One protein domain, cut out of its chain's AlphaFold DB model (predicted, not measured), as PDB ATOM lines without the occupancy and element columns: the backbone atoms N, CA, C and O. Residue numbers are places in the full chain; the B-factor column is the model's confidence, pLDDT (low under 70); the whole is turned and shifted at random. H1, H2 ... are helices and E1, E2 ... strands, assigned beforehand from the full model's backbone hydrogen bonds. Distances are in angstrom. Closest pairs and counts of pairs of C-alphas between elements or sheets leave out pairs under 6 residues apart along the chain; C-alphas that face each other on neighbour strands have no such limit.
ATOM      1  N   THR A   3     569.624 513.256 405.642       47.78
ATOM      2  CA  THR A   3     570.652 513.285 404.582       47.78
ATOM      3  C   THR A   3     572.072 512.960 405.052       47.78
ATOM      4  O   THR A   3     572.916 512.602 404.239       47.78
ATOM      5  N   VAL A   4     572.363 513.054 406.353       38.91
ATOM      6  CA  VAL A   4     573.729 512.865 406.885       38.91
ATOM      7  C   VAL A   4     574.029 511.392 407.197       38.91
ATOM      8  O   VAL A   4     575.139 510.927 406.956       38.91
ATOM      9  N   ILE A   5     573.031 510.637 407.672       40.06
ATOM     10  CA  ILE A   5     573.173 509.202 407.977       40.06
ATOM     11  C   ILE A   5     573.230 508.376 406.681       40.06
ATOM     12  O   ILE A   5     574.040 507.455 406.583       40.06
ATOM     13  N   ASP A   6     572.454 508.752 405.660       38.25
ATOM     14  CA  ASP A   6     572.466 508.084 404.353       38.25
ATOM     15  C   ASP A   6     573.781 508.326 403.590       38.25
ATOM     16  O   ASP A   6     574.331 507.388 403.013       38.25
ATOM     17  N   ASN A   7     574.362 509.531 403.677       34.62
ATOM     18  CA  ASN A   7     575.671 509.826 403.082       34.62
ATOM     19  C   ASN A   7     576.833 509.127 403.801       34.62
ATOM     20  O   ASN A   7     577.768 508.686 403.141       34.62
ATOM     21  N   ALA A   8     576.787 508.992 405.131       34.81
ATOM     22  CA  ALA A   8     577.800 508.231 405.862       34.81
ATOM     23  C   ALA A   8     577.710 506.738 405.520       34.81
ATOM     24  O   ALA A   8     578.728 506.106 405.267       34.81
ATOM     25  N   LYS A   9     576.499 506.173 405.434       30.72
ATOM     26  CA  LYS A   9     576.291 504.780 405.024       30.72
ATOM     27  C   LYS A   9     576.760 504.540 403.590       30.72
ATOM     28  O   LYS A   9     577.446 503.552 403.363       30.72
ATOM     29  N   ALA A  10     576.467 505.443 402.655       38.75
ATOM     30  CA  ALA A  10     576.986 505.384 401.289       38.75
ATOM     31  C   ALA A  10     578.520 505.475 401.262       38.75
ATOM     32  O   ALA A  10     579.150 504.608 400.679       38.75
ATOM     33  N   ALA A  11     579.128 506.402 402.008       32.00
ATOM     34  CA  ALA A  11     580.584 506.544 402.089       32.00
ATOM     35  C   ALA A  11     581.286 505.341 402.754       32.00
ATOM     36  O   ALA A  11     582.328 504.905 402.279       32.00
ATOM     37  N   PHE A  12     580.715 504.752 403.811       31.86
ATOM     38  CA  PHE A  12     581.220 503.506 404.409       31.86
ATOM     39  C   PHE A  12     581.015 502.298 403.489       31.86
ATOM     40  O   PHE A  12     581.800 501.355 403.540       31.86
ATOM     41  N   THR A  13     579.984 502.322 402.644       47.12
ATOM     42  CA  THR A  13     579.755 501.292 401.626       47.12
ATOM     43  C   THR A  13     580.752 501.461 400.477       47.12
ATOM     44  O   THR A  13     581.376 500.481 400.102       47.12
ATOM     45  N   ASP A  14     581.002 502.687 400.008       42.47
ATOM     46  CA  ASP A  14     581.917 503.023 398.909       42.47
ATOM     47  C   ASP A  14     583.397 502.832 399.273       42.47
ATOM     48  O   ASP A  14     584.152 502.277 398.478       42.47
ATOM     49  N   ILE A  15     583.818 503.212 400.486       35.31
ATOM     50  CA  ILE A  15     585.190 502.975 400.975       35.31
ATOM     51  C   ILE A  15     585.442 501.467 401.138       35.31
ATOM     52  O   ILE A  15     586.498 500.968 400.755       35.31
ATOM     53  N   ASN A  16     584.457 500.713 401.638       59.06
ATOM     54  CA  ASN A  16     584.542 499.252 401.738       59.06
ATOM     55  C   ASN A  16     584.463 498.576 400.348       59.06
ATOM     56  O   ASN A  16     585.107 497.556 400.113       59.06
ATOM     57  N   LEU A  17     583.743 499.171 399.389       55.69
ATOM     58  CA  LEU A  17     583.658 498.690 398.007       55.69
ATOM     59  C   LEU A  17     584.938 498.928 397.202       55.69
ATOM     60  O   LEU A  17     585.284 498.057 396.410       55.69
ATOM     61  N   MET A  18     585.638 500.053 397.392       59.19
ATOM     62  CA  MET A  18     586.952 500.277 396.771       59.19
ATOM     63  C   MET A  18     587.949 499.208 397.229       59.19
ATOM     64  O   MET A  18     588.565 498.554 396.393       59.19
ATOM     65  N   HIS A  19     588.002 498.923 398.535       80.38
ATOM     66  CA  HIS A  19     588.817 497.824 399.056       80.38
ATOM     67  C   HIS A  19     588.384 496.455 398.514       80.38
ATOM     68  O   HIS A  19     589.236 495.643 398.157       80.38
ATOM     69  N   LEU A  20     587.079 496.187 398.402       85.38
ATOM     70  CA  LEU A  20     586.587 494.934 397.826       85.38
ATOM     71  C   LEU A  20     586.942 494.801 396.339       85.38
ATOM     72  O   LEU A  20     587.252 493.701 395.889       85.38
ATOM     73  N   GLN A  21     586.907 495.895 395.579       87.56
ATOM     74  CA  GLN A  21     587.240 495.903 394.159       87.56
ATOM     75  C   GLN A  21     588.724 495.586 393.931       87.56
ATOM     76  O   GLN A  21     589.023 494.722 393.108       87.56
ATOM     77  N   ASP A  22     589.629 496.194 394.703       88.19
ATOM     78  CA  ASP A  22     591.070 495.900 394.641       88.19
ATOM     79  C   ASP A  22     591.362 494.435 395.011       88.19
ATOM     80  O   ASP A  22     592.170 493.747 394.376       88.19
ATOM     81  N   ILE A  23     590.662 493.920 396.029       89.38
ATOM     82  CA  ILE A  23     590.756 492.516 396.442       89.38
ATOM     83  C   ILE A  23     590.264 491.591 395.326       89.38
ATOM     84  O   ILE A  23     590.902 490.582 395.032       89.38
ATOM     85  N   VAL A  24     589.141 491.917 394.689       92.25
ATOM     86  CA  VAL A  24     588.557 491.121 393.604       92.25
ATOM     87  C   VAL A  24     589.456 491.110 392.374       92.25
ATOM     88  O   VAL A  24     589.692 490.039 391.819       92.25
ATOM     89  N   GLU A  25     590.022 492.254 391.993       91.12
ATOM     90  CA  GLU A  25     591.017 492.332 390.923       91.12
ATOM     91  C   GLU A  25     592.241 491.463 391.250       91.12
ATOM     92  O   GLU A  25     592.686 490.666 390.422       91.12
ATOM     93  N   THR A  26     592.730 491.528 392.491       89.94
ATOM     94  CA  THR A  26     593.836 490.684 392.967       89.94
ATOM     95  C   THR A  26     593.490 489.193 392.881       89.94
ATOM     96  O   THR A  26     594.294 488.397 392.390       89.94
ATOM     97  N   ILE A  27     592.284 488.798 393.306       92.44
ATOM     98  CA  ILE A  27     591.791 487.416 393.199       92.44
ATOM     99  C   ILE A  27     591.737 486.978 391.731       92.44
ATOM    100  O   ILE A  27     592.222 485.892 391.405       92.44
ATOM    101  N   CYS A  28     591.194 487.809 390.840       90.44
ATOM    102  CA  CYS A  28     591.120 487.523 389.409       90.44
ATOM    103  C   CYS A  28     592.512 487.364 388.785       90.44
ATOM    104  O   CYS A  28     592.763 486.367 388.109       90.44
ATOM    105  N   ASN A  29     593.443 488.275 389.063       88.88
ATOM    106  CA  ASN A  29     594.808 488.218 388.538       88.88
ATOM    107  C   ASN A  29     595.567 486.977 389.029       88.88
ATOM    108  O   ASN A  29     596.191 486.271 388.231       88.88
ATOM    109  N   HIS A  30     595.462 486.640 390.319       87.56
ATOM    110  CA  HIS A  30     596.037 485.402 390.849       87.56
ATOM    111  C   HIS A  30     595.402 484.151 390.232       87.56
ATOM    112  O   HIS A  30     596.109 483.190 389.914       87.56
ATOM    113  N   ALA A  31     594.084 484.152 390.024       89.56
ATOM    114  CA  ALA A  31     593.390 483.044 389.385       89.56
ATOM    115  C   ALA A  31     593.831 482.854 387.923       89.56
ATOM    116  O   ALA A  31     594.048 481.715 387.505       89.56
ATOM    117  N   LEU A  32     594.024 483.941 387.165       87.88
ATOM    118  CA  LEU A  32     594.553 483.902 385.795       87.88
ATOM    119  C   LEU A  32     595.970 483.319 385.759       87.88
ATOM    120  O   LEU A  32     596.230 482.375 385.010       87.88
ATOM    121  N   ALA A  33     596.864 483.823 386.614       84.69
ATOM    122  CA  ALA A  33     598.241 483.341 386.709       84.69
ATOM    123  C   ALA A  33     598.309 481.845 387.064       84.69
ATOM    124  O   ALA A  33     599.148 481.107 386.549       84.69
ATOM    125  N   ARG A  34     597.392 481.370 387.914       82.00
ATOM    126  CA  ARG A  34     597.309 479.957 388.301       82.00
ATOM    127  C   ARG A  34     596.703 479.072 387.212       82.00
ATOM    128  O   ARG A  34     597.112 477.919 387.070       82.00
ATOM    129  N   ALA A  35     595.731 479.581 386.455       83.06
ATOM    130  CA  ALA A  35     595.118 478.862 385.341       83.06
ATOM    131  C   ALA A  35     596.083 478.689 384.160       83.06
ATOM    132  O   ALA A  35     596.018 477.674 383.454       83.06
ATOM    133  N   TYR A  36     597.009 479.639 384.002       76.50
ATOM    134  CA  TYR A  36     598.051 479.653 382.981       76.50
ATOM    135  C   TYR A  36     599.462 479.596 383.594       76.50
ATOM    136  O   TYR A  36     600.201 480.581 383.542       76.50
ATOM    137  N   PRO A  37     599.880 478.458 384.184       62.56
ATOM    138  CA  PRO A  37     601.248 478.337 384.670       62.56
ATOM    139  C   PRO A  37     602.228 478.464 383.490       62.56
ATOM    140  O   PRO A  37     601.896 478.043 382.376       62.56
ATOM    141  N   PRO A  38     603.438 479.011 383.706       55.53
ATOM    142  CA  PRO A  38     604.434 479.178 382.655       55.53
ATOM    143  C   PRO A  38     604.897 477.804 382.146       55.53
ATOM    144  O   PRO A  38     605.815 477.196 382.688       55.53
ATOM    145  N   PHE A  39     604.243 477.283 381.106       47.62
ATOM    146  CA  PHE A  39     604.715 476.115 380.370       47.62
ATOM    147  C   PHE A  39     605.649 476.576 379.240       47.62
ATOM    148  O   PHE A  39     605.252 477.426 378.443       47.62
ATOM    149  N   PRO A  40     606.859 476.002 379.111       47.19
ATOM    150  CA  PRO A  40     607.918 476.537 378.247       47.19
ATOM    151  C   PRO A  40     607.696 476.390 376.727       47.19
ATOM    152  O   PRO A  40     608.592 476.718 375.957       47.19
ATOM    153  N   SER A  41     606.544 475.904 376.251       46.44
ATOM    154  CA  SER A  41     606.372 475.538 374.831       46.44
ATOM    155  C   SER A  41     605.018 475.872 374.196       46.44
ATOM    156  O   SER A  41     604.810 475.555 373.023       46.44
ATOM    157  N   ARG A  42     604.103 476.562 374.891       48.88
ATOM    158  CA  ARG A  42     602.899 477.102 374.237       48.88
ATOM    159  C   ARG A  42     603.163 478.533 373.781       48.88
ATOM    160  O   ARG A  42     603.507 479.388 374.592       48.88
ATOM    161  N   LYS A  43     602.991 478.780 372.473       54.09
ATOM    162  CA  LYS A  43     602.835 480.131 371.915       54.09
ATOM    163  C   LYS A  43     601.879 480.898 372.825       54.09
ATOM    164  O   LYS A  43     600.892 480.318 373.268       54.09
ATOM    165  N   LYS A  44     602.205 482.155 373.119       55.16
ATOM    166  CA  LYS A  44     601.348 483.105 373.830       55.16
ATOM    167  C   LYS A  44     599.971 483.108 373.146       55.16
ATOM    168  O   LYS A  44     599.820 483.769 372.128       55.16
ATOM    169  N   LEU A  45     599.037 482.277 373.614       59.69
ATOM    170  CA  LEU A  45     597.640 482.379 373.208       59.69
ATOM    171  C   LEU A  45     597.123 483.672 373.828       59.69
ATOM    172  O   LEU A  45     597.426 483.963 374.991       59.69
ATOM    173  N   GLU A  46     596.392 484.455 373.044       73.94
ATOM    174  CA  GLU A  46     595.722 485.640 373.566       73.94
ATOM    175  C   GLU A  46     594.690 485.197 374.616       73.94
ATOM    176  O   GLU A  46     594.086 484.124 374.511       73.94
ATOM    177  N   LEU A  47     594.504 486.002 375.667       73.88
ATOM    178  CA  LEU A  47     593.615 485.671 376.790       73.88
ATOM    179  C   LEU A  47     592.194 485.318 376.316       73.88
ATOM    180  O   LEU A  47     591.565 484.419 376.870       73.88
ATOM    181  N   GLU A  48     591.717 485.973 375.258       75.62
ATOM    182  CA  GLU A  48     590.421 485.700 374.633       75.62
ATOM    183  C   GLU A  48     590.294 484.248 374.147       75.62
ATOM    184  O   GLU A  48     589.286 483.596 374.416       75.62
ATOM    185  N   GLU A  49     591.330 483.693 373.514       78.06
ATOM    186  CA  GLU A  49     591.333 482.305 373.037       78.06
ATOM    187  C   GLU A  49     591.324 481.316 374.209       78.06
ATOM    188  O   GLU A  49     590.616 480.306 374.182       78.06
ATOM    189  N   LEU A  50     592.059 481.629 375.281       80.06
ATOM    190  CA  LEU A  50     592.079 480.818 376.498       80.06
ATOM    191  C   LEU A  50     590.720 480.794 377.197       80.06
ATOM    192  O   LEU A  50     590.346 479.771 377.758       80.06
ATOM    193  N   LEU A  51     589.944 481.874 377.121       80.12
ATOM    194  CA  LEU A  51     588.601 481.943 377.700       80.12
ATOM    195  C   LEU A  51     587.570 481.085 376.932       80.12
ATOM    196  O   LEU A  51     586.477 480.845 377.447       80.12
ATOM    197  N   HIS A  52     587.920 480.563 375.748       79.19
ATOM    198  CA  HIS A  52     587.180 479.498 375.052       79.19
ATOM    199  C   HIS A  52     587.644 478.077 375.445       79.19
ATOM    200  O   HIS A  52     586.904 477.107 375.267       79.19
ATOM    201  N   ASP A  53     588.841 477.983 376.024       80.12
ATOM    202  CA  ASP A  53     589.430 476.893 376.806       80.12
ATOM    203  C   ASP A  53     588.540 476.344 377.935       80.12
ATOM    204  O   ASP A  53     588.609 476.882 379.036       80.12
ATOM    205  N   SER A  54     587.746 475.280 377.764       78.56
ATOM    206  CA  SER A  54     586.947 474.739 378.885       78.56
ATOM    207  C   SER A  54     587.798 474.288 380.087       78.56
ATOM    208  O   SER A  54     587.390 474.457 381.238       78.56
ATOM    209  N   THR A  55     589.005 473.773 379.843       79.69
ATOM    210  CA  THR A  55     589.975 473.398 380.880       79.69
ATOM    211  C   THR A  55     590.585 474.635 381.528       79.69
ATOM    212  O   THR A  55     590.750 474.669 382.750       79.69
ATOM    213  N   PHE A  56     590.918 475.655 380.734       83.69
ATOM    214  CA  PHE A  56     591.405 476.931 381.258       83.69
ATOM    215  C   PHE A  56     590.353 477.609 382.140       83.69
ATOM    216  O   PHE A  56     590.651 477.960 383.280       83.69
ATOM    217  N   VAL A  57     589.115 477.726 381.654       81.50
ATOM    218  CA  VAL A  57     587.989 478.326 382.379       81.50
ATOM    219  C   VAL A  57     587.737 477.594 383.695       81.50
ATOM    220  O   VAL A  57     587.549 478.246 384.719       81.50
ATOM    221  N   GLU A  58     587.790 476.260 383.714       79.19
ATOM    222  CA  GLU A  58     587.621 475.509 384.962       79.19
ATOM    223  C   GLU A  58     588.767 475.774 385.952       79.19
ATOM    224  O   GLU A  58     588.520 476.018 387.133       79.19
ATOM    225  N   ARG A  59     590.027 475.804 385.495       82.88
ATOM    226  CA  ARG A  59     591.174 476.150 386.360       82.88
ATOM    227  C   ARG A  59     591.080 477.576 386.890       82.88
ATOM    228  O   ARG A  59     591.368 477.810 388.063       82.88
ATOM    229  N   PHE A  60     590.657 478.506 386.043       86.44
ATOM    230  CA  PHE A  60     590.426 479.893 386.416       86.44
ATOM    231  C   PHE A  60     589.352 479.988 387.502       86.44
ATOM    232  O   PHE A  60     589.609 480.565 388.555       86.44
ATOM    233  N   ARG A  61     588.204 479.318 387.331       85.00
ATOM    234  CA  ARG A  61     587.145 479.246 388.355       85.00
ATOM    235  C   ARG A  61     587.642 478.672 389.681       85.00
ATOM    236  O   ARG A  61     587.326 479.221 390.732       85.00
ATOM    237  N   VAL A  62     588.453 477.614 389.647       83.75
ATOM    238  CA  VAL A  62     589.075 477.059 390.862       83.75
ATOM    239  C   VAL A  62     589.966 478.094 391.553       83.75
ATOM    240  O   VAL A  62     589.915 478.215 392.777       83.75
ATOM    241  N   GLY A  63     590.742 478.866 390.790       88.75
ATOM    242  CA  GLY A  63     591.543 479.972 391.318       88.75
ATOM    243  C   GLY A  63     590.693 481.066 391.974       88.75
ATOM    244  O   GLY A  63     591.030 481.526 393.064       88.75
ATOM    245  N   LEU A  64     589.559 481.432 391.365       90.94
ATOM    246  CA  LEU A  64     588.620 482.405 391.941       90.94
ATOM    247  C   LEU A  64     588.037 481.901 393.269       90.94
ATOM    248  O   LEU A  64     588.016 482.636 394.253       90.94
ATOM    249  N   MET A  65     587.617 480.633 393.320       90.44
ATOM    250  CA  MET A  65     587.097 480.003 394.540       90.44
ATOM    251  C   MET A  65     588.138 479.938 395.654       90.44
ATOM    252  O   MET A  65     587.805 480.157 396.813       90.44
ATOM    253  N   GLN A  66     589.398 479.672 395.305       90.25
ATOM    254  CA  GLN A  66     590.516 479.746 396.242       90.25
ATOM    255  C   GLN A  66     590.664 481.147 396.818       90.25
ATOM    256  O   GLN A  66     590.614 481.297 398.034       90.25
ATOM    257  N   GLY A  67     590.791 482.170 395.971       91.38
ATOM    258  CA  GLY A  67     590.922 483.550 396.438       91.38
ATOM    259  C   GLY A  67     589.750 483.985 397.321       91.38
ATOM    260  O   GLY A  67     589.958 484.573 398.382       91.38
ATOM    261  N   ALA A  68     588.527 483.610 396.942       92.50
ATOM    262  CA  ALA A  68     587.339 483.879 397.740       92.50
ATOM    263  C   ALA A  68     587.353 483.161 399.098       92.50
ATOM    264  O   ALA A  68     587.018 483.770 400.111       92.50
ATOM    265  N   ALA A  69     587.771 481.892 399.137       91.50
ATOM    266  CA  ALA A  69     587.898 481.131 400.376       91.50
ATOM    267  C   ALA A  69     588.865 481.807 401.360       91.50
ATOM    268  O   ALA A  69     588.508 481.995 402.521       91.50
ATOM    269  N   TYR A  70     590.043 482.232 400.886       91.75
ATOM    270  CA  TYR A  70     591.022 482.948 401.711       91.75
ATOM    271  C   TYR A  70     590.465 484.268 402.249       91.75
ATOM    272  O   TYR A  70     590.623 484.553 403.434       91.75
ATOM    273  N   LEU A  71     589.782 485.055 401.411       91.88
ATOM    274  CA  LEU A  71     589.191 486.320 401.847       91.88
ATOM    275  C   LEU A  71     588.135 486.107 402.932       91.88
ATOM    276  O   LEU A  71     588.159 486.787 403.955       91.88
ATOM    277  N   LEU A  72     587.207 485.173 402.716       91.25
ATOM    278  CA  LEU A  72     586.140 484.887 403.672       91.25
ATOM    279  C   LEU A  72     586.711 484.395 405.002       91.25
ATOM    280  O   LEU A  72     586.291 484.864 406.056       91.25
ATOM    281  N   ALA A  73     587.705 483.509 404.948       89.56
ATOM    282  CA  ALA A  73     588.375 482.991 406.131       89.56
ATOM    283  C   ALA A  73     589.150 484.055 406.922       89.56
ATOM    284  O   ALA A  73     589.146 484.032 408.152       89.56
ATOM    285  N   ALA A  74     589.796 484.992 406.222       88.75
ATOM    286  CA  ALA A  74     590.509 486.105 406.840       88.75
ATOM    287  C   ALA A  74     589.560 487.181 407.399       88.75
ATOM    288  O   ALA A  74     589.923 487.896 408.329       88.75
ATOM    289  N   SER A  75     588.356 487.300 406.833       88.62
ATOM    290  CA  SER A  75     587.373 488.322 407.211       88.62
ATOM    291  C   SER A  75     586.523 487.929 408.421       88.62
ATOM    292  O   SER A  75     585.991 488.810 409.094       88.62
ATOM    293  N   ASP A  76     586.352 486.631 408.688       89.69
ATOM    294  CA  ASP A  76     585.535 486.150 409.801       89.69
ATOM    295  C   ASP A  76     586.133 484.882 410.436       89.69
ATOM    296  O   ASP A  76     586.295 483.838 409.797       89.69
ATOM    297  N   GLU A  77     586.435 484.962 411.734       91.56
ATOM    298  CA  GLU A  77     587.015 483.869 412.518       91.56
ATOM    299  C   GLU A  77     586.118 482.628 412.616       91.56
ATOM    300  O   GLU A  77     586.592 481.527 412.892       91.56
ATOM    301  N   ARG A  78     584.819 482.792 412.357       93.56
ATOM    302  CA  ARG A  78     583.848 481.698 412.402       93.56
ATOM    303  C   ARG A  78     584.023 480.731 411.247       93.56
ATOM    304  O   ARG A  78     583.488 479.634 411.333       93.56
ATOM    305  N   VAL A  79     584.707 481.118 410.169       94.62
ATOM    306  CA  VAL A  79     584.987 480.231 409.034       94.62
ATOM    307  C   VAL A  79     586.034 479.204 409.450       94.62
ATOM    308  O   VAL A  79     587.200 479.538 409.665       94.62
ATOM    309  N   LEU A  80     585.610 477.946 409.543       95.75
ATOM    310  CA  LEU A  80     586.438 476.819 409.971       95.75
ATOM    311  C   LEU A  80     587.059 476.096 408.777       95.75
ATOM    312  O   LEU A  80     588.222 475.713 408.815       95.75
ATOM    313  N   ALA A  81     586.301 475.930 407.694       95.44
ATOM    314  CA  ALA A  81     586.795 475.309 406.472       95.44
ATOM    315  C   ALA A  81     585.976 475.741 405.256       95.44
ATOM    316  O   ALA A  81     584.807 476.112 405.366       95.44
ATOM    317  N   VAL A  82     586.586 475.661 404.078       93.50
ATOM    318  CA  VAL A  82     585.940 475.935 402.798       93.50
ATOM    319  C   VAL A  82     586.248 474.804 401.827       93.50
ATOM    320  O   VAL A  82     587.406 474.465 401.578       93.50
ATOM    321  N   TYR A  83     585.197 474.252 401.235       91.69
ATOM    322  CA  TYR A  83     585.262 473.126 400.320       91.69
ATOM    323  C   TYR A  83     584.709 473.509 398.953       91.69
ATOM    324  O   TYR A  83     583.697 474.200 398.834       91.69
ATOM    325  N   ARG A  84     585.341 472.992 397.902       88.38
ATOM    326  CA  ARG A  84     584.778 472.963 396.557       88.38
ATOM    327  C   ARG A  84     583.977 471.688 396.405       88.38
ATOM    328  O   ARG A  84     584.519 470.589 396.519       88.38
ATOM    329  N   VAL A  85     582.720 471.834 396.029       81.38
ATOM    330  CA  VAL A  85     581.909 470.723 395.545       81.38
ATOM    331  C   VAL A  85     581.825 470.856 394.031       81.38
ATOM    332  O   VAL A  85     581.136 471.735 393.520       81.38
ATOM    333  N   GLY A  86     582.573 470.024 393.307       69.25
ATOM    334  CA  GLY A  86     582.380 469.832 391.866       69.25
ATOM    335  C   GLY A  86     581.338 468.744 391.608       69.25
ATOM    336  O   GLY A  86     581.041 467.978 392.517       69.25
ATOM    337  N   ASN A  87     580.802 468.654 390.388       54.62
ATOM    338  CA  ASN A  87     579.883 467.576 390.012       54.62
ATOM    339  C   ASN A  87     580.582 466.213 390.109       54.62
ATOM    340  O   ASN A  87     581.526 465.968 389.351       54.62
ATOM    341  N   PRO A  88     580.082 465.291 390.937       41.22
ATOM    342  CA  PRO A  88     580.544 463.932 390.911       41.22
ATOM    343  C   PRO A  88     579.372 463.007 390.649       41.22
ATOM    344  O   PRO A  88     578.817 462.481 391.606       41.22
ATOM    345  N   GLY A  89     578.933 462.893 389.391       39.94
ATOM    346  CA  GLY A  89     577.872 461.963 388.976       39.94
ATOM    347  C   GLY A  89     576.868 461.659 390.094       39.94
ATOM    348  O   GLY A  89     576.919 460.578 390.669       39.94
ATOM    349  N   VAL A  90     576.086 462.672 390.486       39.31
ATOM    350  CA  VAL A  90     575.240 462.714 391.695       39.31
ATOM    351  C   VAL A  90     574.711 461.326 392.109       39.31
ATOM    352  O   VAL A  90     573.911 460.748 391.367       39.31
ATOM    353  N   PRO A  91     575.035 460.796 393.310       34.69
ATOM    354  CA  PRO A  91     574.241 459.730 393.897       34.69
ATOM    355  C   PRO A  91     572.859 460.316 394.197       34.69
ATOM    356  O   PRO A  91     572.713 461.266 394.967       34.69
ATOM    357  N   THR A  92     571.850 459.748 393.551       37.88
ATOM    358  CA  THR A  92     570.428 460.114 393.434       37.88
ATOM    359  C   THR A  92     569.624 460.198 394.747       37.88
ATOM    360  O   THR A  92     568.436 459.887 394.774       37.88
ATOM    361  N   ARG A  93     570.223 460.626 395.866       42.88
ATOM    362  CA  ARG A  93     569.522 460.821 397.149       42.88
ATOM    363  C   ARG A  93     569.166 462.269 397.473       42.88
ATOM    364  O   ARG A  93     568.260 462.481 398.273       42.88
ATOM    365  N   VAL A  94     569.794 463.252 396.833       44.47
ATOM    366  CA  VAL A  94     569.431 464.665 397.005       44.47
ATOM    367  C   VAL A  94     568.567 465.091 395.817       44.47
ATOM    368  O   VAL A  94     569.065 465.297 394.714       44.47
ATOM    369  N   LYS A  95     567.247 465.198 396.022       38.91
ATOM    370  CA  LYS A  95     566.322 465.801 395.046       38.91
ATOM    371  C   LYS A  95     566.495 467.325 395.041       38.91
ATOM    372  O   LYS A  95     565.631 468.054 395.514       38.91
ATOM    373  N   THR A  96     567.616 467.813 394.530       43.94
ATOM    374  CA  THR A  96     567.754 469.209 394.094       43.94
ATOM    375  C   THR A  96     567.558 469.240 392.585       43.94
ATOM    376  O   THR A  96     568.086 468.366 391.896       43.94
ATOM    377  N   ASN A  97     566.772 470.198 392.078       37.72
ATOM    378  CA  ASN A  97     566.502 470.367 390.648       37.72
ATOM    379  C   ASN A  97     567.787 470.165 389.828       37.72
ATOM    380  O   ASN A  97     568.802 470.829 390.043       37.72
ATOM    381  N   THR A  98     567.739 469.219 388.898       37.75
ATOM    382  CA  THR A  98     568.871 468.573 388.212       37.75
ATOM    383  C   THR A  98     569.782 469.507 387.400       37.75
ATOM    384  O   THR A  98     570.831 469.071 386.940       37.75
ATOM    385  N   ALA A  99     569.445 470.795 387.275       39.59
ATOM    386  CA  ALA A  99     570.279 471.820 386.643       39.59
ATOM    387  C   ALA A  99     571.171 472.613 387.629       39.59
ATOM    388  O   ALA A  99     572.201 473.148 387.226       39.59
ATOM    389  N   GLU A 100     570.817 472.698 388.918       40.41
ATOM    390  CA  GLU A 100     571.618 473.409 389.936       40.41
ATOM    391  C   GLU A 100     572.714 472.531 390.547       40.41
ATOM    392  O   GLU A 100     573.771 473.031 390.927       40.41
ATOM    393  N   ALA A 101     572.509 471.213 390.561       37.38
ATOM    394  CA  ALA A 101     573.502 470.236 391.010       37.38
ATOM    395  C   ALA A 101     574.721 470.119 390.068       37.38
ATOM    396  O   ALA A 101     575.757 469.596 390.467       37.38
ATOM    397  N   ALA A 102     574.613 470.618 388.830       43.78
ATOM    398  CA  ALA A 102     575.705 470.635 387.855       43.78
ATOM    399  C   ALA A 102     576.682 471.810 388.044       43.78
ATOM    400  O   ALA A 102     577.702 471.875 387.358       43.78
ATOM    401  N   LYS A 103     576.370 472.755 388.939       60.72
ATOM    402  CA  LYS A 103     577.214 473.919 389.219       60.72
ATOM    403  C   LYS A 103     578.219 473.580 390.310       60.72
ATOM    404  O   LYS A 103     577.898 472.850 391.239       60.72
ATOM    405  N   THR A 104     579.427 474.113 390.195       71.69
ATOM    406  CA  THR A 104     580.419 474.030 391.268       71.69
ATOM    407  C   THR A 104     579.965 474.925 392.423       71.69
ATOM    408  O   THR A 104     579.622 476.083 392.194       71.69
ATOM    409  N   HIS A 105     579.942 474.391 393.645       81.38
ATOM    410  CA  HIS A 105     579.526 475.116 394.853       81.38
ATOM    411  C   HIS A 105     580.709 475.338 395.788       81.38
ATOM    412  O   HIS A 105     581.574 474.464 395.917       81.38
ATOM    413  N   LEU A 106     580.704 476.472 396.485       89.31
ATOM    414  CA  LEU A 106     581.614 476.756 397.587       89.31
ATOM    415  C   LEU A 106     580.892 476.481 398.909       89.31
ATOM    416  O   LEU A 106     580.059 477.266 399.358       89.31
ATOM    417  N   LEU A 107     581.192 475.345 399.528       92.00
ATOM    418  CA  LEU A 107     580.625 474.952 400.814       92.00
ATOM    419  C   LEU A 107     581.499 475.516 401.939       92.00
ATOM    420  O   LEU A 107     582.684 475.206 402.011       92.00
ATOM    421  N   ILE A 108     580.930 476.343 402.807       94.25
ATOM    422  CA  ILE A 108     581.651 477.081 403.847       94.25
ATOM    423  C   ILE A 108     581.185 476.559 405.206       94.25
ATOM    424  O   ILE A 108     580.040 476.783 405.608       94.25
ATOM    425  N   LEU A 109     582.072 475.850 405.902       95.88
ATOM    426  CA  LEU A 109     581.850 475.396 407.268       95.88
ATOM    427  C   LEU A 109     582.135 476.534 408.239       95.88
ATOM    428  O   LEU A 109     583.236 477.087 408.253       95.88
ATOM    429  N   VAL A 110     581.136 476.855 409.056       96.50
ATOM    430  CA  VAL A 110     581.216 477.898 410.076       96.50
ATOM    431  C   VAL A 110     580.834 477.375 411.456       96.50
ATOM    432  O   VAL A 110     579.959 476.518 411.576       96.50
ATOM    433  N   SER A 111     581.427 477.938 412.508       95.19
ATOM    434  CA  SER A 111     581.028 477.638 413.891       95.19
ATOM    435  C   SER A 111     579.605 478.133 414.188       95.19
ATOM    436  O   SER A 111     578.800 477.435 414.804       95.19
ATOM    437  N   ASN A 112     579.234 479.317 413.685       92.50
ATOM    438  CA  ASN A 112     577.862 479.821 413.718       92.50
ATOM    439  C   ASN A 112     577.517 480.648 412.468       92.50
ATOM    440  O   ASN A 112     578.381 481.186 411.775       92.50
ATOM    441  N   ARG A 113     576.218 480.751 412.158       91.38
ATOM    442  CA  ARG A 113     575.753 481.555 411.019       91.38
ATOM    443  C   ARG A 113     575.866 483.044 411.338       91.38
ATOM    444  O   ARG A 113     575.469 483.492 412.412       91.38
ATOM    445  N   SER A 114     576.346 483.813 410.366       90.62
ATOM    446  CA  SER A 114     576.542 485.260 410.467       90.62
ATOM    447  C   SER A 114     575.890 485.958 409.275       90.62
ATOM    448  O   SER A 114     576.182 485.643 408.121       90.62
ATOM    449  N   ALA A 115     575.000 486.916 409.547       89.88
ATOM    450  CA  ALA A 115     574.372 487.722 408.498       89.88
ATOM    451  C   ALA A 115     575.402 488.585 407.750       89.88
ATOM    452  O   ALA A 115     575.291 488.754 406.538       89.88
ATOM    453  N   ALA A 116     576.421 489.079 408.461       88.62
ATOM    454  CA  ALA A 116     577.506 489.862 407.881       88.62
ATOM    455  C   ALA A 116     578.371 489.012 406.940       88.62
ATOM    456  O   ALA A 116     578.617 489.419 405.810       88.62
ATOM    457  N   LEU A 117     578.750 487.803 407.361       89.38
ATOM    458  CA  LEU A 117     579.524 486.880 406.528       89.38
ATOM    459  C   LEU A 117     578.746 486.446 405.279       89.38
ATOM    460  O   LEU A 117     579.300 486.395 404.183       89.38
ATOM    461  N   ASN A 118     577.442 486.190 405.425       90.69
ATOM    462  CA  ASN A 118     576.579 485.887 404.289       90.69
ATOM    463  C   ASN A 118     576.493 487.069 403.309       90.69
ATOM    464  O   ASN A 118     576.609 486.880 402.101       90.69
ATOM    465  N   ALA A 119     576.337 488.294 403.821       90.31
ATOM    466  CA  ALA A 119     576.336 489.499 402.996       90.31
ATOM    467  C   ALA A 119     577.681 489.709 402.282       90.31
ATOM    468  O   ALA A 119     577.686 490.048 401.100       90.31
ATOM    469  N   LEU A 120     578.805 489.450 402.959       90.62
ATOM    470  CA  LEU A 120     580.141 489.519 402.370       90.62
ATOM    471  C   LEU A 120     580.311 488.503 401.236       90.62
ATOM    472  O   LEU A 120     580.757 488.879 400.158       90.62
ATOM    473  N   ALA A 121     579.919 487.242 401.439       91.00
ATOM    474  CA  ALA A 121     580.011 486.216 400.401       91.00
ATOM    475  C   ALA A 121     579.169 486.564 399.163       91.00
ATOM    476  O   ALA A 121     579.631 486.386 398.037       91.00
ATOM    477  N   ILE A 122     577.967 487.116 399.360       89.94
ATOM    478  CA  ILE A 122     577.116 487.600 398.263       89.94
ATOM    479  C   ILE A 122     577.770 488.791 397.551       89.94
ATOM    480  O   ILE A 122     577.828 488.814 396.322       89.94
ATOM    481  N   ALA A 123     578.272 489.778 398.297       91.06
ATOM    482  CA  ALA A 123     578.917 490.958 397.723       91.06
ATOM    483  C   ALA A 123     580.170 490.585 396.916       91.06
ATOM    484  O   ALA A 123     580.357 491.087 395.807       91.06
ATOM    485  N   LEU A 124     580.975 489.663 397.446       91.75
ATOM    486  CA  LEU A 124     582.160 489.116 396.798       91.75
ATOM    487  C   LEU A 124     581.813 488.388 395.498       91.75
ATOM    488  O   LEU A 124     582.420 488.669 394.470       91.75
ATOM    489  N   ASP A 125     580.820 487.494 395.515       90.88
ATOM    490  CA  ASP A 125     580.381 486.771 394.317       90.88
ATOM    491  C   ASP A 125     579.910 487.738 393.220       90.88
ATOM    492  O   ASP A 125     580.337 487.647 392.071       90.88
ATOM    493  N   GLN A 126     579.105 488.742 393.581       89.88
ATOM    494  CA  GLN A 126     578.645 489.760 392.635       89.88
ATOM    495  C   GLN A 126     579.785 490.631 392.094       89.88
ATOM    496  O   GLN A 126     579.770 491.007 390.920       89.88
ATOM    497  N   ALA A 127     580.770 490.966 392.927       91.62
ATOM    498  CA  ALA A 127     581.941 491.716 392.493       91.62
ATOM    499  C   ALA A 127     582.818 490.888 391.538       91.62
ATOM    500  O   ALA A 127     583.187 491.390 390.478       91.62
ATOM    501  N   LEU A 128     583.045 489.605 391.834       90.75
ATOM    502  CA  LEU A 128     583.758 488.683 390.945       90.75
ATOM    503  C   LEU A 128     583.041 488.512 389.602       90.75
ATOM    504  O   LEU A 128     583.698 488.504 388.568       90.75
ATOM    505  N   ILE A 129     581.704 488.421 389.582       89.88
ATOM    506  CA  ILE A 129     580.930 488.334 388.329       89.88
ATOM    507  C   ILE A 129     581.170 489.566 387.456       89.88
ATOM    508  O   ILE A 129     581.358 489.433 386.246       89.88
ATOM    509  N   ARG A 130     581.166 490.763 388.055       89.94
ATOM    510  CA  ARG A 130     581.450 492.007 387.326       89.94
ATOM    511  C   ARG A 130     582.876 492.023 386.791       89.94
ATOM    512  O   ARG A 130     583.065 492.380 385.634       89.94
ATOM    513  N   GLU A 131     583.849 491.611 387.599       89.62
ATOM    514  CA  GLU A 131     585.256 491.608 387.196       89.62
ATOM    515  C   GLU A 131     585.536 490.603 386.079       89.62
ATOM    516  O   GLU A 131     586.094 490.953 385.043       89.62
ATOM    517  N   VAL A 132     585.040 489.374 386.221       87.31
ATOM    518  CA  VAL A 132     585.122 488.352 385.171       87.31
ATOM    519  C   VAL A 132     584.393 488.802 383.903       87.31
ATOM    520  O   VAL A 132     584.853 488.502 382.804       87.31
ATOM    521  N   GLY A 133     583.302 489.561 384.027       85.75
ATOM    522  CA  GLY A 133     582.591 490.135 382.885       85.75
ATOM    523  C   GLY A 133     583.402 491.140 382.074       85.75
ATOM    524  O   GLY A 133     583.222 491.205 380.859       85.75
ATOM    525  N   LYS A 134     584.348 491.856 382.697       87.38
ATOM    526  CA  LYS A 134     585.301 492.712 381.969       87.38
ATOM    527  C   LYS A 134     586.257 491.889 381.102       87.38
ATOM    528  O   LYS A 134     586.657 492.353 380.042       87.38
ATOM    529  N   LEU A 135     586.606 490.677 381.545       83.75
ATOM    530  CA  LEU A 135     587.487 489.754 380.819       83.75
ATOM    531  C   LEU A 135     586.740 488.991 379.719       83.75
ATOM    532  O   LEU A 135     587.278 488.752 378.644       83.75
ATOM    533  N   SER A 136     585.501 488.574 379.993       81.94
ATOM    534  CA  SER A 136     584.644 487.882 379.032       81.94
ATOM    535  C   SER A 136     583.166 488.132 379.335       81.94
ATOM    536  O   SER A 136     582.616 487.526 380.264       81.94
ATOM    537  N   PRO A 137     582.466 488.925 378.502       79.62
ATOM    538  CA  PRO A 137     581.019 489.105 378.623       79.62
ATOM    539  C   PRO A 137     580.253 487.774 378.563       79.62
ATOM    540  O   PRO A 137     579.239 487.588 379.236       79.62
ATOM    541  N   LYS A 138     580.768 486.794 377.808       76.38
ATOM    542  CA  LYS A 138     580.175 485.456 377.704       76.38
ATOM    543  C   LYS A 138     580.172 484.722 379.051       76.38
ATOM    544  O   LYS A 138     579.134 484.196 379.449       76.38
ATOM    545  N   LEU A 139     581.290 484.737 379.783       70.75
ATOM    546  CA  LEU A 139     581.382 484.088 381.098       70.75
ATOM    547  C   LEU A 139     580.467 484.732 382.146       70.75
ATOM    548  O   LEU A 139     579.998 484.030 383.047       70.75
ATOM    549  N   GLN A 140     580.200 486.035 382.015       76.69
ATOM    550  CA  GLN A 140     579.247 486.761 382.854       76.69
ATOM    551  C   GLN A 140     577.800 486.349 382.560       76.69
ATOM    552  O   GLN A 140     577.035 486.092 383.487       76.69
ATOM    553  N   HIS A 141     577.411 486.251 381.286       70.25
ATOM    554  CA  HIS A 141     576.040 485.889 380.906       70.25
ATOM    555  C   HIS A 141     575.676 484.436 381.228       70.25
ATOM    556  O   HIS A 141     574.515 484.133 381.504       70.25
ATOM    557  N   GLU A 142     576.654 483.533 381.220       69.06
ATOM    558  CA  GLU A 142     576.431 482.109 381.485       69.06
ATOM    559  C   GLU A 142     576.213 481.788 382.975       69.06
ATOM    560  O   GLU A 142     575.745 480.692 383.304       69.06
ATOM    561  N   GLN A 143     576.519 482.709 383.900       68.06
ATOM    562  CA  GLN A 143     576.541 482.413 385.335       68.06
ATOM    563  C   GLN A 143     575.824 483.464 386.184       68.06
ATOM    564  O   GLN A 143     576.214 484.621 386.259       68.06
ATOM    565  N   LYS A 144     574.801 483.013 386.923       73.31
ATOM    566  CA  LYS A 144     574.134 483.815 387.965       73.31
ATOM    567  C   LYS A 144     574.974 483.968 389.242       73.31
ATOM    568  O   LYS A 144     574.706 484.867 390.029       73.31
ATOM    569  N   SER A 145     575.916 483.053 389.459       79.00
ATOM    570  CA  SER A 145     576.830 483.006 390.601       79.00
ATOM    571  C   SER A 145     578.091 482.252 390.185       79.00
ATOM    572  O   SER A 145     577.970 481.223 389.516       79.00
ATOM    573  N   LEU A 146     579.270 482.770 390.542       80.06
ATOM    574  CA  LEU A 146     580.565 482.129 390.281       80.06
ATOM    575  C   LEU A 146     580.968 481.199 391.424       80.06
ATOM    576  O   LEU A 146     581.552 480.147 391.184       80.06
ATOM    577  N   LEU A 147     580.672 481.600 392.659       83.00
ATOM    578  CA  LEU A 147     581.054 480.879 393.869       83.00
ATOM    579  C   LEU A 147     579.947 479.952 394.374       83.00
ATOM    580  O   LEU A 147     580.247 478.921 394.968       83.00
ATOM    581  N   ASN A 148     578.684 480.329 394.166       85.06
ATOM    582  CA  ASN A 148     577.498 479.709 394.755       85.06
ATOM    583  C   ASN A 148     577.708 479.307 396.234       85.06
ATOM    584  O   ASN A 148     577.787 478.112 396.545       85.06
ATOM    585  N   PRO A 149     577.894 480.293 397.136       87.56
ATOM    586  CA  PRO A 149     578.297 480.035 398.511       87.56
ATOM    587  C   PRO A 149     577.163 479.386 399.313       87.56
ATOM    588  O   PRO A 149     576.042 479.893 399.362       87.56
ATOM    589  N   ILE A 150     577.470 478.281 399.990       90.19
ATOM    590  CA  ILE A 150     576.543 477.555 400.861       90.19
ATOM    591  C   ILE A 150     577.165 477.441 402.248       90.19
ATOM    592  O   ILE A 150     578.197 476.800 402.420       90.19
ATOM    593  N   PHE A 151     576.508 478.017 403.252       92.06
ATOM    594  CA  PHE A 151     576.956 477.936 404.641       92.06
ATOM    595  C   PHE A 151     576.387 476.702 405.340       92.06
ATOM    596  O   PHE A 151     575.172 476.487 405.352       92.06
ATOM    597  N   ILE A 152     577.269 475.939 405.978       93.12
ATOM    598  CA  ILE A 152     576.928 474.820 406.860       93.12
ATOM    599  C   ILE A 152     577.571 475.022 408.226       93.12
ATOM    600  O   ILE A 152     578.613 475.660 408.345       93.12
ATOM    601  N   THR A 153     576.940 474.484 409.260       94.81
ATOM    602  CA  THR A 153     577.453 474.522 410.633       94.81
ATOM    603  C   THR A 153     577.987 473.165 411.061       94.81
ATOM    604  O   THR A 153     577.614 472.142 410.492       94.81
ATOM    605  N   GLU A 154     578.796 473.126 412.117       93.44
ATOM    606  CA  GLU A 154     579.220 471.862 412.737       93.44
ATOM    607  C   GLU A 154     578.019 471.008 413.175       93.44
ATOM    608  O   GLU A 154     578.021 469.790 413.006       93.44
ATOM    609  N   ALA A 155     576.936 471.640 413.641       92.38
ATOM    610  CA  ALA A 155     575.687 470.944 413.944       92.38
ATOM    611  C   ALA A 155     575.060 470.291 412.697       92.38
ATOM    612  O   ALA A 155     574.561 469.169 412.788       92.38
ATOM    613  N   ASP A 156     575.109 470.952 411.533       90.12
ATOM    614  CA  ASP A 156     574.642 470.374 410.265       90.12
ATOM    615  C   ASP A 156     575.485 469.148 409.868       90.12
ATOM    616  O   ASP A 156     574.933 468.162 409.374       90.12
ATOM    617  N   VAL A 157     576.799 469.191 410.127       89.38
ATOM    618  CA  VAL A 157     577.736 468.077 409.891       89.38
ATOM    619  C   VAL A 157     577.429 466.900 410.811       89.38
ATOM    620  O   VAL A 157     577.198 465.795 410.325       89.38
ATOM    621  N   VAL A 158     577.340 467.133 412.125       90.12
ATOM    622  CA  VAL A 158     577.038 466.092 413.125       90.12
ATOM    623  C   VAL A 158     575.687 465.433 412.853       90.12
ATOM    624  O   VAL A 158     575.541 464.219 412.972       90.12
ATOM    625  N   GLN A 159     574.686 466.222 412.458       88.75
ATOM    626  CA  GLN A 159     573.354 465.707 412.143       88.75
ATOM    627  C   GLN A 159     573.251 465.121 410.729       88.75
ATOM    628  O   GLN A 159     572.204 464.568 410.390       88.75
ATOM    629  N   ASN A 160     574.302 465.248 409.912       83.69
ATOM    630  CA  ASN A 160     574.344 464.838 408.514       83.69
ATOM    631  C   ASN A 160     573.127 465.367 407.729       83.69
ATOM    632  O   ASN A 160     572.351 464.597 407.160       83.69
ATOM    633  N   LYS A 161     572.918 466.691 407.750       81.75
ATOM    634  CA  LYS A 161     571.741 467.351 407.155       81.75
ATOM    635  C   LYS A 161     572.095 468.286 406.005       81.75
ATOM    636  O   LYS A 161     573.133 468.941 405.989       81.75
ATOM    637  N   GLY A 162     571.168 468.396 405.053       82.06
ATOM    638  CA  GLY A 162     571.278 469.325 403.929       82.06
ATOM    639  C   GLY A 162     572.573 469.122 403.138       82.06
ATOM    640  O   GLY A 162     572.958 467.992 402.844       82.06
ATOM    641  N   TYR A 163     573.261 470.218 402.820       82.31
ATOM    642  CA  TYR A 163     574.523 470.181 402.077       82.31
ATOM    643  C   TYR A 163     575.707 469.632 402.885       82.31
ATOM    644  O   TYR A 163     576.695 469.218 402.284       82.31
ATOM    645  N   ALA A 164     575.612 469.551 404.217       85.06
ATOM    646  CA  ALA A 164     576.672 468.966 405.039       85.06
ATOM    647  C   ALA A 164     576.835 467.456 404.795       85.06
ATOM    648  O   ALA A 164     577.928 466.925 404.962       85.06
ATOM    649  N   MET A 165     575.790 466.783 404.289       82.88
ATOM    650  CA  MET A 165     575.859 465.378 403.866       82.88
ATOM    651  C   MET A 165     576.921 465.109 402.802       82.88
ATOM    652  O   MET A 165     577.388 463.978 402.672       82.88
ATOM    653  N   LEU A 166     577.291 466.134 402.032       81.56
ATOM    654  CA  LEU A 166     578.309 466.010 401.000       81.56
ATOM    655  C   LEU A 166     579.691 465.746 401.601       81.56
ATOM    656  O   LEU A 166     580.456 465.013 400.991       81.56
ATOM    657  N   LEU A 167     579.998 466.249 402.802       82.19
ATOM    658  CA  LEU A 167     581.283 465.976 403.466       82.19
ATOM    659  C   LEU A 167     581.474 464.484 403.780       82.19
ATOM    660  O   LEU A 167     582.597 463.994 403.810       82.19
ATOM    661  N   SER A 168     580.372 463.754 403.948       75.12
ATOM    662  CA  SER A 168     580.348 462.315 404.223       75.12
ATOM    663  C   SER A 168     580.310 461.457 402.946       75.12
ATOM    664  O   SER A 168     580.169 460.234 403.023       75.12
ATOM    665  N   ALA A 169     580.354 462.066 401.753       71.62
ATOM    666  CA  ALA A 169     580.175 461.357 400.488       71.62
ATOM    667  C   ALA A 169     581.438 460.575 400.083       71.62
ATOM    668  O   ALA A 169     582.460 461.152 399.729       71.62
ATOM    669  N   ALA A 170     581.342 459.242 400.058       62.78
ATOM    670  CA  ALA A 170     582.480 458.366 399.763       62.78
ATOM    671  C   ALA A 170     582.935 458.385 398.291       62.78
ATOM    672  O   ALA A 170     584.122 458.264 398.008       62.78
ATOM    673  N   LEU A 171     581.999 458.506 397.343       56.62
ATOM    674  CA  LEU A 171     582.309 458.401 395.908       56.62
ATOM    675  C   LEU A 171     582.862 459.696 395.316       56.62
ATOM    676  O   LEU A 171     583.481 459.669 394.255       56.62
ATOM    677  N   ALA A 172     582.640 460.813 396.001       65.38
ATOM    678  CA  ALA A 172     583.211 462.091 395.637       65.38
ATOM    679  C   ALA A 172     583.123 463.080 396.790       65.38
ATOM    680  O   ALA A 172     582.168 463.863 396.888       65.38
ATOM    681  N   PRO A 173     584.121 463.023 397.672       69.31
ATOM    682  CA  PRO A 173     584.213 463.975 398.746       69.31
ATOM    683  C   PRO A 173     584.457 465.380 398.170       69.31
ATOM    684  O   PRO A 173     585.161 465.537 397.165       69.31
ATOM    685  N   PRO A 174     583.893 466.417 398.802       82.75
ATOM    686  CA  PRO A 174     584.258 467.797 398.549       82.75
ATOM    687  C   PRO A 174     585.769 467.985 398.678       82.75
ATOM    688  O   PRO A 174     586.408 467.441 399.576       82.75
ATOM    689  N   LEU A 175     586.345 468.771 397.775       85.12
ATOM    690  CA  LEU A 175     587.763 469.091 397.817       85.12
ATOM    691  C   LEU A 175     587.978 470.236 398.805       85.12
ATOM    692  O   LEU A 175     587.474 471.337 398.579       85.12
ATOM    693  N   THR A 176     588.753 470.012 399.863       90.38
ATOM    694  CA  THR A 176     589.156 471.085 400.778       90.38
ATOM    695  C   THR A 176     589.994 472.115 400.026       90.38
ATOM    696  O   THR A 176     591.039 471.792 399.460       90.38
ATOM    697  N   ILE A 177     589.518 473.359 399.991       89.56
ATOM    698  CA  ILE A 177     590.244 474.487 399.403       89.56
ATOM    699  C   ILE A 177     591.035 475.230 400.478       89.56
ATOM    700  O   ILE A 177     592.138 475.712 400.218       89.56
ATOM    701  N   TRP A 178     590.443 475.339 401.663       92.94
ATOM    702  CA  TRP A 178     590.998 476.039 402.806       92.94
ATOM    703  C   TRP A 178     590.466 475.407 404.093       92.94
ATOM    704  O   TRP A 178     589.309 474.989 404.140       92.94
ATOM    705  N   GLN A 179     591.289 475.354 405.133       94.06
ATOM    706  CA  GLN A 179     590.905 474.897 406.464       94.06
ATOM    707  C   GLN A 179     591.686 475.703 407.502       94.06
ATOM    708  O   GLN A 179     592.843 476.049 407.265       94.06
ATOM    709  N   ARG A 180     591.031 476.028 408.616       90.44
ATOM    710  CA  ARG A 180     591.667 476.647 409.774       90.44
ATOM    711  C   ARG A 180     592.516 475.598 410.477       90.44
ATOM    712  O   ARG A 180     592.048 474.481 410.675       90.44
TER     713      ARG A 180
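What this domain is: This is residues 3 to 180 of the 183 residues of an uncharacterized protein of Anaerolineaceae bacterium (UniProt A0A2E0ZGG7). A twisted sheet of four strands has H3 and H4 packed over one face and the short H7 over the other; the long H1 crosses H3 and H4 on their far side from the sheet. Residues 3 to 16 of H1 stick out as an arm, and residues 37 to 46 as a loop. The printed part has 178 residues, with seven named helices and four named strands in the order H1 H2 H3 E1 E2 H4 H5 E3 H6 H7 E4. The sheet, mixed, runs E3 E2 E1 E4, and the class is mixed, helices and strands. The whole is compact, with a radius of gyration of the C-alphas of 17.7 A and spans of 55 by 49 by 31 A.

How they stand to each other: The edge strand E3, residues 149 to 153, is parallel to E2, residues 105 to 110, with N 150 and O 106 at 2.9 A. E2 and E1, residues 79 to 85, form an antiparallel hairpin, with N 107 and O 83 at 2.8 A. E1 is antiparallel to the other edge strand, E4, residues 175 to 179, with N 84 and O 175 at 2.8 A. H3, residues 54 to 75, is on the sheet over E1, at a height of 8.4 A, along the strands. H4, residues 115 to 135, is on the same face over E3 and E2, at 11.3 A. H7, residues 162 to 168, is on the opposite face at 8.6 A, across the strands, giving three layers, helices on both faces of a sheet. H6, residues 154 to 158, only grazes the sheet and touches H7 only at the corner, with C-alphas 157 and 164 closest at 5.0 A. E2, H4, H5, residues 137 to 141, and E3 form a strand-helix-strand unit, two parallel neighbour strands with helices between, with a right-handed crossover; E3, H6, H7 and E4 form a split one, also right-handed, with E2 and E1 between its strands. H4 is the hub: it touches H5, with C-alphas 133 and 140 closest at 4.8 A, H3, with C-alphas 121 and 72 at 7.1 A, and H1, residues 3 to 35, with C-alphas 128 and 24 at 6.0 A. H1 touches H3 with residues 27 to 35 alone, at a steep tilt of 45 degrees, opposite ways; the C-alphas of Ala 31 and Gly 63 are closest at 4.1 A. H2, residues 47 to 50, is close to H3 but not clearly touching, with C-alphas 50 and 56 closest at 6.2 A. Every O i to N i+4 pair is within hydrogen-bond range in H1, H3, H5 and H6; H4 has 16 of 17, H7 has 0 of 3 but 4 of 4 O i to N i+3 pairs, and H2 is too short for such a pair.

Where its parts are: H1 begins at C-alpha 3 (570.652, 513.285, 404.582) and is 46.4 A long; H3 is 31.4 A and H4 30.7 A. E1, 16.8 A long, begins at C-alpha 79 (584.987, 480.231, 409.034), and E4 ends at C-alpha 179 (590.905, 474.897, 406.464).

The domain as a whole: The C-alphas of Thr 3 and Ser 41 are the two farthest apart, at 59.9 A. The printed part has no cut; the links H1 to H2 and E1 to E2 are long. Residues 3 to 18, 37 to 45, 86 to 103, 142 to 143 and 170 to 173 have pLDDT under 70, and the mean of the printed part is 75.9.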